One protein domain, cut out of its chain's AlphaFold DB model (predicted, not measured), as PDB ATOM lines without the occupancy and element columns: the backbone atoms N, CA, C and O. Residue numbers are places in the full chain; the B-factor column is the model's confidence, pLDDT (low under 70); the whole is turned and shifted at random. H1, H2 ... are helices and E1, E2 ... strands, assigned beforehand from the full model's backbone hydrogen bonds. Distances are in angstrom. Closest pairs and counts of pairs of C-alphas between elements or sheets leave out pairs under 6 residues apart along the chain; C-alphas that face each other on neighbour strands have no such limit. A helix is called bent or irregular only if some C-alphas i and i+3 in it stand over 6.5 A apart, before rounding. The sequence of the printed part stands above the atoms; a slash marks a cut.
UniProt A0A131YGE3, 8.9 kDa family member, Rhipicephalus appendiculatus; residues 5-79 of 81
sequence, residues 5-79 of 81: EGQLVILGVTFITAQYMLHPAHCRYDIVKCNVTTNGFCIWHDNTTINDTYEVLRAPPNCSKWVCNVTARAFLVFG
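AT A GLANCE: This is residues 5 to 79 of the 81 residues of the protein "8.9 kDa family member" of Rhipicephalus appendiculatus (UniProt A0A131YGE3). A small, twisted four-stranded antiparallel sheet, E1 E6 E5 E4, makes a compact body with the short hairpin E2 and E3 partly face to face with it, their strands crossed. From this body the long helix H1, 32.0 A from first to last C-alpha, sticks out as an arm along the longest axis, with its residues 5 to 25 standing free. The printed part has 75 residues, with one named helix and six named strands in the order H1 E1 E2 E3 E4 E5 E6; the class is mixed, helices and strands. The whole is extended, with a radius of gyration of the C-alphas of 18.5 A and spans of 63 by 27 by 15 A.

IN THESE COORDINATES: In the larger sheet, E1 is residues 29 to 33, 12.6 A long, from C-alpha 29 at (-13.454, 19.839, 84.177). E6 is residues 74 to 78, 12.8 A, ending with C-alpha 78 at (-16.317, 16.236, 83.729). E5 is residues 65 to 69, 12.8 A, and E4 is residues 55 to 57, 6.3 A. The smaller sheet holds E2, residues 41 to 44, 9.3 A, and E3, residues 48 to 51, 9.9 A. H1 is residues 5 to 26, 32.0 A, beginning with C-alpha 5 at (-14.543, 6.788, 122.416). It is neither bent nor irregular, but only just: C-alphas 21 and 24 are 6.3 A apart.

HOW THE PARTS SIT: E1 and E4 are the edge strands of the larger sheet. E1 and E6 are antiparallel at 155 degrees, with N 30 and O 77 2.9 A apart, within hydrogen-bond range. E4, E5 and E6 form a meander, each strand the antiparallel neighbour of the one before. In the hairpin E5 and E6, N 76 and O 67 are 2.8 A apart; in the hairpin E4 and E5, N 56 and O 66 are 2.8 A apart. The hairpin E2 and E3 has N 42 and O 50 at 2.8 A. The two sheets form a sandwich, two sheets face to face, with facing parts 9.0 A centre to centre and strands at 72 degrees. The closest C-alphas of E2 and E5 are those of Cys 42 and Cys 68, 5.9 A apart. H1 is not on the larger sheet; 16 of its 18 O i to N i+4 pairs are within hydrogen-bond range.

THE WHOLE: The C-alphas farthest apart are those of Glu 5 and Thr 38, 63.7 A. Without residues 5 to 25, the body spans 32 by 22 by 15 A. The printed part has no cut and no long link. Mean pLDDT of the printed part is 71.4; residues 5 to 29, 58 to 63 and 79 are under 70.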
ATOM      1  N   GLU A   5     -13.543   7.226 123.397       53.62
ATOM      2  CA  GLU A   5     -14.543   6.788 122.416       53.62
ATOM      3  C   GLU A   5     -15.228   7.952 121.674       53.62
ATOM      4  O   GLU A   5     -15.352   7.932 120.454       53.62
ATOM      5  N   GLY A   6     -15.634   9.009 122.389       54.12
ATOM      6  CA  GLY A   6     -16.308  10.163 121.785       54.12
ATOM      7  C   GLY A   6     -15.378  10.992 120.902       54.12
ATOM      8  O   GLY A   6     -15.808  11.544 119.894       54.12
ATOM      9  N   GLN A   7     -14.087  11.034 121.235       55.03
ATOM     10  CA  GLN A   7     -13.086  11.775 120.469       55.03
ATOM     11  C   GLN A   7     -12.763  11.082 119.132       55.03
ATOM     12  O   GLN A   7     -12.589  11.762 118.124       55.03
ATOM     13  N   LEU A   8     -12.769   9.743 119.101       58.44
ATOM     14  CA  LEU A   8     -12.618   8.932 117.882       58.44
ATOM     15  C   LEU A   8     -13.814   9.063 116.933       58.44
ATOM     16  O   LEU A   8     -13.622   9.208 115.728       58.44
ATOM     17  N   VAL A   9     -15.036   9.073 117.470       60.28
ATOM     18  CA  VAL A   9     -16.251   9.284 116.666       60.28
ATOM     19  C   VAL A   9     -16.245  10.673 116.026       60.28
ATOM     20  O   VAL A   9     -16.504  10.799 114.833       60.28
ATOM     21  N   ILE A  10     -15.884  11.715 116.782       62.59
ATOM     22  CA  ILE A  10     -15.795  13.086 116.258       62.59
ATOM     23  C   ILE A  10     -14.698  13.196 115.187       62.59
ATOM     24  O   ILE A  10     -14.926  13.829 114.153       62.59
ATOM     25  N   LEU A  11     -13.540  12.550 115.380       63.69
ATOM     26  CA  LEU A  11     -12.484  12.497 114.361       63.69
ATOM     27  C   LEU A  11     -12.945  11.788 113.079       63.69
ATOM     28  O   LEU A  11     -12.667  12.267 111.985       63.69
ATOM     29  N   GLY A  12     -13.672  10.674 113.197       62.41
ATOM     30  CA  GLY A  12     -14.205   9.948 112.043       62.41
ATOM     31  C   GLY A  12     -15.237  10.766 111.264       62.41
ATOM     32  O   GLY A  12     -15.151  10.873 110.043       62.41
ATOM     33  N   VAL A  13     -16.176  11.407 111.965       64.81
ATOM     34  CA  VAL A  13     -17.203  12.257 111.338       64.81
ATOM     35  C   VAL A  13     -16.570  13.467 110.651       64.81
ATOM     36  O   VAL A  13     -16.950  13.781 109.528       64.81
ATOM     37  N   THR A  14     -15.575  14.109 111.272       62.22
ATOM     38  CA  THR A  14     -14.852  15.236 110.654       62.22
ATOM     39  C   THR A  14     -14.018  14.818 109.443       62.22
ATOM     40  O   THR A  14     -13.937  15.578 108.483       62.22
ATOM     41  N   PHE A  15     -13.460  13.603 109.423       60.44
ATOM     42  CA  PHE A  15     -12.780  13.065 108.240       60.44
ATOM     43  C   PHE A  15     -13.747  12.807 107.079       60.44
ATOM     44  O   PHE A  15     -13.454  13.174 105.943       60.44
ATOM     45  N   ILE A  16     -14.913  12.214 107.355       62.78
ATOM     46  CA  ILE A  16     -15.930  11.924 106.331       62.78
ATOM     47  C   ILE A  16     -16.501  13.224 105.759       62.78
ATOM     48  O   ILE A  16     -16.626  13.350 104.542       62.78
ATOM     49  N   THR A  17     -16.810  14.213 106.604       60.69
ATOM     50  CA  THR A  17     -17.316  15.512 106.136       60.69
ATOM     51  C   THR A  17     -16.252  16.299 105.380       60.69
ATOM     52  O   THR A  17     -16.573  16.885 104.349       60.69
ATOM     53  N   ALA A  18     -14.986  16.259 105.809       58.66
ATOM     54  CA  ALA A  18     -13.884  16.857 105.061       58.66
ATOM     55  C   ALA A  18     -13.712  16.199 103.684       58.66
ATOM     56  O   ALA A  18     -13.593  16.910 102.689       58.66
ATOM     57  N   GLN A  19     -13.778  14.864 103.591       57.72
ATOM     58  CA  GLN A  19     -13.762  14.174 102.299       57.72
ATOM     59  C   GLN A  19     -14.969  14.564 101.440       57.72
ATOM     60  O   GLN A  19     -14.781  14.889 100.272       57.72
ATOM     61  N   TYR A  20     -16.179  14.635 101.998       53.12
ATOM     62  CA  TYR A  20     -17.374  15.083 101.268       53.12
ATOM     63  C   TYR A  20     -17.273  16.530 100.765       53.12
ATOM     64  O   TYR A  20     -17.786  16.835  99.693       53.12
ATOM     65  N   MET A  21     -16.601  17.418 101.507       48.50
ATOM     66  CA  MET A  21     -16.354  18.807 101.094       48.50
ATOM     67  C   MET A  21     -15.181  18.952 100.112       48.50
ATOM     68  O   MET A  21     -15.169  19.891  99.320       48.50
ATOM     69  N   LEU A  22     -14.221  18.022 100.111       48.28
ATOM     70  CA  LEU A  22     -13.120  17.967  99.140       48.28
ATOM     71  C   LEU A  22     -13.538  17.348  97.798       48.28
ATOM     72  O   LEU A  22     -13.005  17.741  96.764       48.28
ATOM     73  N   HIS A  23     -14.518  16.440  97.772       46.06
ATOM     74  CA  HIS A  23     -15.022  15.847  96.525       46.06
ATOM     75  C   HIS A  23     -15.509  16.875  95.478       46.06
ATOM     76  O   HIS A  23     -15.147  16.720  94.313       46.06
ATOM     77  N   PRO A  24     -16.239  17.958  95.821       48.91
ATOM     78  CA  PRO A  24     -16.596  18.986  94.839       48.91
ATOM     79  C   PRO A  24     -15.426  19.904  94.443       48.91
ATOM     80  O   PRO A  24     -15.491  20.537  93.392       48.91
ATOM     81  N   ALA A  25     -14.337  19.968  95.223       45.91
ATOM     82  CA  ALA A  25     -13.129  20.712  94.841       45.91
ATOM     83  C   ALA A  25     -12.300  19.982  93.764       45.91
ATOM     84  O   ALA A  25     -11.500  20.605  93.068       45.91
ATOM     85  N   HIS A  26     -12.540  18.679  93.579       47.72
ATOM     86  CA  HIS A  26     -11.988  17.861  92.496       47.72
ATOM     87  C   HIS A  26     -12.871  17.829  91.239       47.72
ATOM     88  O   HIS A  26     -12.586  17.063  90.320       47.72
ATOM     89  N   CYS A  27     -13.888  18.694  91.125       51.78
ATOM     90  CA  CYS A  27     -14.585  18.962  89.862       51.78
ATOM     91  C   CYS A  27     -13.679  19.749  88.894       51.78
ATOM     92  O   CYS A  27     -14.038  20.818  88.402       51.78
ATOM     93  N   ARG A  28     -12.473  19.234  88.631       64.25
ATOM     94  CA  ARG A  28     -11.690  19.618  87.466       64.25
ATOM     95  C   ARG A  28     -12.471  19.132  86.260       64.25
ATOM     96  O   ARG A  28     -12.591  17.933  86.030       64.25
ATOM     97  N   TYR A  29     -13.049  20.079  85.542       68.44
ATOM     98  CA  TYR A  29     -13.454  19.839  84.177       68.44
ATOM     99  C   TYR A  29     -12.311  20.252  83.262       68.44
ATOM    100  O   TYR A  29     -11.631  21.248  83.525       68.44
ATOM    101  N   ASP A  30     -12.100  19.489  82.200       79.75
ATOM    102  CA  ASP A  30     -11.243  19.934  81.111       79.75
ATOM    103  C   ASP A  30     -12.055  20.800  80.139       79.75
ATOM    104  O   ASP A  30     -13.280  20.672  80.039       79.75
ATOM    105  N   ILE A  31     -11.382  21.709  79.441       82.50
ATOM    106  CA  ILE A  31     -11.997  22.603  78.459       82.50
ATOM    107  C   ILE A  31     -11.519  22.182  77.076       82.50
ATOM    108  O   ILE A  31     -10.411  22.511  76.648       82.50
ATOM    109  N   VAL A  32     -12.392  21.508  76.336       84.38
ATOM    110  CA  VAL A  32     -12.109  21.090  74.963       84.38
ATOM    111  C   VAL A  32     -12.755  22.077  74.002       84.38
ATOM    112  O   VAL A  32     -13.975  22.200  73.947       84.38
ATOM    113  N   LYS A  33     -11.941  22.800  73.227       85.62
ATOM    114  CA  LYS A  33     -12.448  23.752  72.226       85.62
ATOM    115  C   LYS A  33     -13.299  23.035  71.178       85.62
ATOM    116  O   LYS A  33     -12.901  21.987  70.673       85.62
ATOM    117  N   CYS A  34     -14.428  23.633  70.806       83.69
ATOM    118  CA  CYS A  34     -15.311  23.104  69.773       83.69
ATOM    119  C   CYS A  34     -15.825  24.201  68.843       83.69
ATOM    120  O   CYS A  34     -15.912  25.374  69.208       83.69
ATOM    121  N   ASN A  35     -16.218  23.810  67.633       86.38
ATOM    122  CA  ASN A  35     -16.918  24.720  66.737       86.38
ATOM    123  C   ASN A  35     -18.371  24.869  67.183       86.38
ATOM    124  O   ASN A  35     -19.014  23.897  67.572       86.38
ATOM    125  N   VAL A  36     -18.887  26.092  67.101       84.94
ATOM    126  CA  VAL A  36     -20.277  26.411  67.420       84.94
ATOM    127  C   VAL A  36     -20.964  26.893  66.149       84.94
ATOM    128  O   VAL A  36     -20.415  27.717  65.417       84.94
ATOM    129  N   THR A  37     -22.150  26.364  65.870       84.56
ATOM    130  CA  THR A  37     -22.970  26.786  64.731       84.56
ATOM    131  C   THR A  37     -23.582  28.164  64.982       84.56
ATOM    132  O   THR A  37     -23.769  28.586  66.124       84.56
ATOM    133  N   THR A  38     -23.966  28.868  63.916       79.06
ATOM    134  CA  THR A  38     -24.652  30.173  64.009       79.06
ATOM    135  C   THR A  38     -25.953  30.123  64.806       79.06
ATOM    136  O   THR A  38     -26.388  31.148  65.320       79.06
ATOM    137  N   ASN A  39     -26.551  28.937  64.945       80.62
ATOM    138  CA  ASN A  39     -27.803  28.732  65.665       80.62
ATOM    139  C   ASN A  39     -27.591  28.401  67.157       80.62
ATOM    140  O   ASN A  39     -28.565  28.119  67.845       80.62
ATOM    141  N   GLY A  40     -26.348  28.425  67.661       79.94
ATOM    142  CA  GLY A  40     -26.052  28.212  69.082       79.94
ATOM    143  C   GLY A  40     -25.962  26.741  69.497       79.94
ATOM    144  O   GLY A  40     -26.446  26.370  70.561       79.94
ATOM    145  N   PHE A  41     -25.341  25.896  68.667       85.56
ATOM    146  CA  PHE A  41     -25.090  24.486  68.989       85.56
ATOM    147  C   PHE A  41     -23.601  24.173  68.888       85.56
ATOM    148  O   PHE A  41     -22.955  24.600  67.928       85.56
ATOM    149  N   CYS A  42     -23.058  23.393  69.819       85.00
ATOM    150  CA  CYS A  42     -21.700  22.873  69.704       85.00
ATOM    151  C   CYS A  42     -21.666  21.674  68.748       85.00
ATOM    152  O   CYS A  42     -22.524  20.796  68.811       85.00
ATOM    153  N   ILE A  43     -20.658  21.616  67.883       85.25
ATOM    154  CA  ILE A  43     -20.424  20.485  66.984       85.25
ATOM    155  C   ILE A  43     -19.581  19.443  67.719       85.25
ATOM    156  O   ILE A  43     -18.469  19.730  68.163       85.25
ATOM    157  N   TRP A  44     -20.120  18.236  67.832       82.00
ATOM    158  CA  TRP A  44     -19.490  17.068  68.433       82.00
ATOM    159  C   TRP A  44     -18.909  16.135  67.366       82.00
ATOM    160  O   TRP A  44     -19.378  16.158  66.234       82.00
ATOM    161  N   HIS A  45     -17.907  15.325  67.736       74.31
ATOM    162  CA  HIS A  45     -17.076  14.453  66.881       74.31
ATOM    163  C   HIS A  45     -17.656  14.057  65.503       74.31
ATOM    164  O   HIS A  45     -17.013  14.326  64.492       74.31
ATOM    165  N   ASP A  46     -18.856  13.468  65.446       75.44
ATOM    166  CA  ASP A  46     -19.504  12.977  64.216       75.44
ATOM    167  C   ASP A  46     -20.426  14.010  63.528       75.44
ATOM    168  O   ASP A  46     -21.447  13.655  62.938       75.44
ATOM    169  N   ASN A  47     -20.116  15.306  63.632       77.50
ATOM    170  CA  ASN A  47     -20.975  16.429  63.220       77.50
ATOM    171  C   ASN A  47     -22.344  16.490  63.919       77.50
ATOM    172  O   ASN A  47     -23.247  17.202  63.470       77.50
ATOM    173  N   THR A  48     -22.516  15.784  65.034       81.25
ATOM    174  CA  THR A  48     -23.739  15.876  65.827       81.25
ATOM    175  C   THR A  48     -23.781  17.216  66.555       81.25
ATOM    176  O   THR A  48     -22.801  17.664  67.149       81.25
ATOM    177  N   THR A  49     -24.916  17.903  66.478       84.19
ATOM    178  CA  THR A  49     -25.104  19.197  67.139       84.19
ATOM    179  C   THR A  49     -25.646  18.988  68.543       84.19
ATOM    180  O   THR A  49     -26.712  18.399  68.712       84.19
ATOM    181  N   ILE A  50     -24.926  19.495  69.537       83.38
ATOM    182  CA  ILE A  50     -25.310  19.471  70.946       83.38
ATOM    183  C   ILE A  50     -25.791  20.869  71.337       83.38
ATOM    184  O   ILE A  50     -25.106  21.858  71.072       83.38
ATOM    185  N   ASN A  51     -26.966  20.956  71.961       84.50
ATOM    186  CA  ASN A  51     -27.497  22.227  72.456       84.50
ATOM    187  C   ASN A  51     -26.606  22.799  73.555       84.50
ATOM    188  O   ASN A  51     -25.993  22.050  74.316       84.50
ATOM    189  N   ASP A  52     -26.608  24.124  73.694       81.69
ATOM    190  CA  ASP A  52     -25.998  24.779  74.848       81.69
ATOM    191  C   ASP A  52     -26.510  24.170  76.156       81.69
ATOM    192  O   ASP A  52     -27.702  23.885  76.288       81.69
ATOM    193  N   THR A  53     -25.609  23.948  77.113       78.25
ATOM    194  CA  THR A  53     -25.853  23.294  78.413       78.25
ATOM    195  C   THR A  53     -26.274  21.820  78.369       78.25
ATOM    196  O   THR A  53     -26.375  21.193  79.423       78.25
ATOM    197  N   TYR A  54     -26.477  21.231  77.187       78.81
ATOM    198  CA  TYR A  54     -26.834  19.819  77.082       78.81
ATOM    199  C   TYR A  54     -25.649  18.918  77.431       78.81
ATOM    200  O   TYR A  54     -24.500  19.196  77.073       78.81
ATOM    201  N   GLU A  55     -25.959  17.826  78.127       76.88
ATOM    202  CA  GLU A  55     -24.981  16.911  78.700       76.88
ATOM    203  C   GLU A  55     -24.939  15.612  77.899       76.88
ATOM    204  O   GLU A  55     -25.936  14.899  77.784       76.88
ATOM    205  N   VAL A  56     -23.766  15.274  77.374       77.88
ATOM    206  CA  VAL A  56     -23.519  13.978  76.743       77.88
ATOM    207  C   VAL A  56     -22.730  13.109  77.706       77.88
ATOM    208  O   VAL A  56     -21.593  13.420  78.064       77.88
ATOM    209  N   LEU A  57     -23.354  12.011  78.128       74.25
ATOM    210  CA  LEU A  57     -22.726  10.988  78.952       74.25
ATOM    211  C   LEU A  57     -22.102   9.935  78.045       74.25
ATOM    212  O   LEU A  57     -22.791   9.291  77.252       74.25
ATOM    213  N   ARG A  58     -20.792   9.742  78.170       67.81
ATOM    214  CA  ARG A  58     -20.107   8.642  77.503       67.81
ATOM    215  C   ARG A  58     -20.196   7.398  78.385       67.81
ATOM    216  O   ARG A  58     -19.871   7.439  79.570       67.81
ATOM    217  N   ALA A  59     -20.698   6.313  77.799       53.16
ATOM    218  CA  ALA A  59     -20.809   5.020  78.460       53.16
ATOM    219  C   ALA A  59     -19.411   4.434  78.779       53.16
ATOM    220  O   ALA A  59     -18.421   4.861  78.172       53.16
ATOM    221  N   PRO A  60     -19.313   3.453  79.700       45.31
ATOM    222  CA  PRO A  60     -18.049   2.812  80.071       45.31
ATOM    223  C   PRO A  60     -17.254   2.318  78.846       45.31
ATOM    224  O   PRO A  60     -17.869   1.882  77.869       45.31
ATOM    225  N   PRO A  61     -15.906   2.345  78.873       52.44
ATOM    226  CA  PRO A  61     -15.035   2.520  80.045       52.44
ATOM    227  C   PRO A  61     -14.735   3.978  80.423       52.44
ATOM    228  O   PRO A  61     -14.355   4.240  81.557       52.44
ATOM    229  N   ASN A  62     -14.954   4.927  79.510       61.53
ATOM    230  CA  ASN A  62     -14.624   6.335  79.728       61.53
ATOM    231  C   ASN A  62     -15.888   7.080  80.156       61.53
ATOM    232  O   ASN A  62     -16.542   7.714  79.328       61.53
ATOM    233  N   CYS A  63     -16.241   6.961  81.440       62.78
ATOM    234  CA  CYS A  63     -17.353   7.677  82.067       62.78
ATOM    235  C   CYS A  63     -17.062   9.185  82.130       62.78
ATOM    236  O   CYS A  63     -16.741   9.731  83.182       62.78
ATOM    237  N   SER A  64     -17.174   9.855  80.987       74.56
ATOM    238  CA  SER A  64     -16.984  11.298  80.848       74.56
ATOM    239  C   SER A  64     -18.310  11.970  80.513       74.56
ATOM    240  O   SER A  64     -19.041  11.506  79.634       74.56
ATOM    241  N   LYS A  65     -18.596  13.084  81.173       79.88
ATOM    242  CA  LYS A  65     -19.739  13.958  80.925       79.88
ATOM    243  C   LYS A  65     -19.258  15.198  80.191       79.88
ATOM    244  O   LYS A  65     -18.430  15.934  80.711       79.88
ATOM    245  N   TRP A  66     -19.804  15.456  79.013       83.69
ATOM    246  CA  TRP A  66     -19.445  16.615  78.205       83.69
ATOM    247  C   TRP A  66     -20.615  17.577  78.136       83.69
ATOM    248  O   TRP A  66     -21.718  17.185  77.765       83.69
ATOM    249  N   VAL A  67     -20.371  18.829  78.496       84.50
ATOM    250  CA  VAL A  67     -21.388  19.878  78.520       84.50
ATOM    251  C   VAL A  67     -21.014  20.938  77.501       84.50
ATOM    252  O   VAL A  67     -19.929  21.513  77.585       84.50
ATOM    253  N   CYS A  68     -21.888  21.192  76.530       85.88
ATOM    254  CA  CYS A  68     -21.682  22.277  75.571       85.88
ATOM    255  C   CYS A  68     -21.799  23.629  76.280       85.88
ATOM    256  O   CYS A  68     -22.762  23.868  77.006       85.88
ATOM    257  N   ASN A  69     -20.826  24.509  76.051       86.56
ATOM    258  CA  ASN A  69     -20.876  25.907  76.447       86.56
ATOM    259  C   ASN A  69     -20.640  26.783  75.211       86.56
ATOM    260  O   ASN A  69     -19.507  26.986  74.761       86.56
ATOM    261  N   VAL A  70     -21.731  27.310  74.660       85.12
ATOM    262  CA  VAL A  70     -21.745  28.137  73.446       85.12
ATOM    263  C   VAL A  70     -21.002  29.451  73.653       85.12
ATOM    264  O   VAL A  70     -20.229  29.862  72.783       85.12
ATOM    265  N   THR A  71     -21.170  30.078  74.819       84.88
ATOM    266  CA  THR A  71     -20.489  31.330  75.183       84.88
ATOM    267  C   THR A  71     -18.971  31.155  75.190       84.88
ATOM    268  O   THR A  71     -18.243  31.994  74.663       84.88
ATOM    269  N   ALA A  72     -18.490  30.040  75.745       81.94
ATOM    270  CA  ALA A  72     -17.069  29.706  75.801       81.94
ATOM    271  C   ALA A  72     -16.536  29.040  74.517       81.94
ATOM    272  O   ALA A  72     -15.328  28.837  74.399       81.94
ATOM    273  N   ARG A  73     -17.417  28.698  73.561       85.94
ATOM    274  CA  ARG A  73     -17.106  27.911  72.352       85.94
ATOM    275  C   ARG A  73     -16.296  26.649  72.670       85.94
ATOM    276  O   ARG A  73     -15.282  26.348  72.032       85.94
ATOM    277  N   ALA A  74     -16.720  25.943  73.709       85.44
ATOM    278  CA  ALA A  74     -16.017  24.781  74.225       85.44
ATOM    279  C   ALA A  74     -16.978  23.789  74.880       85.44
ATOM    280  O   ALA A  74     -18.073  24.151  75.314       85.44
ATOM    281  N   PHE A  75     -16.526  22.548  75.004       85.44
ATOM    282  CA  PHE A  75     -17.116  21.566  75.893       85.44
ATOM    283  C   PHE A  75     -16.397  21.563  77.238       85.44
ATOM    284  O   PHE A  75     -15.166  21.548  77.296       85.44
ATOM    285  N   LEU A  76     -17.181  21.535  78.309       85.56
ATOM    286  CA  LEU A  76     -16.708  21.278  79.663       85.56
ATOM    287  C   LEU A  76     -16.800  19.773  79.919       85.56
ATOM    288  O   LEU A  76     -17.892  19.204  79.858       85.56
ATOM    289  N   VAL A  77     -15.663  19.131  80.165       81.62
ATOM    290  CA  VAL A  77     -15.552  17.675  80.283       81.62
ATOM    291  C   VAL A  77     -15.331  17.294  81.731       81.62
ATOM    292  O   VAL A  77     -14.260  17.519  82.277       81.62
ATOM    293  N   PHE A  78     -16.343  16.709  82.353       76.50
ATOM    294  CA  PHE A  78     -16.317  16.236  83.729       76.50
ATOM    295  C   PHE A  78     -16.087  14.726  83.746       76.50
ATOM    296  O   PHE A  78     -16.731  13.997  82.993       76.50
ATOM    297  N   GLY A  79     -15.216  14.247  84.629       65.56
ATOM    298  CA  GLY A  79     -14.849  12.830  84.680       65.56
ATOM    299  C   GLY A  79     -13.668  12.553  83.763       65.56
ATOM    300  O   GLY A  79     -13.832  12.180  82.602       65.56
TER     301      GLY A  79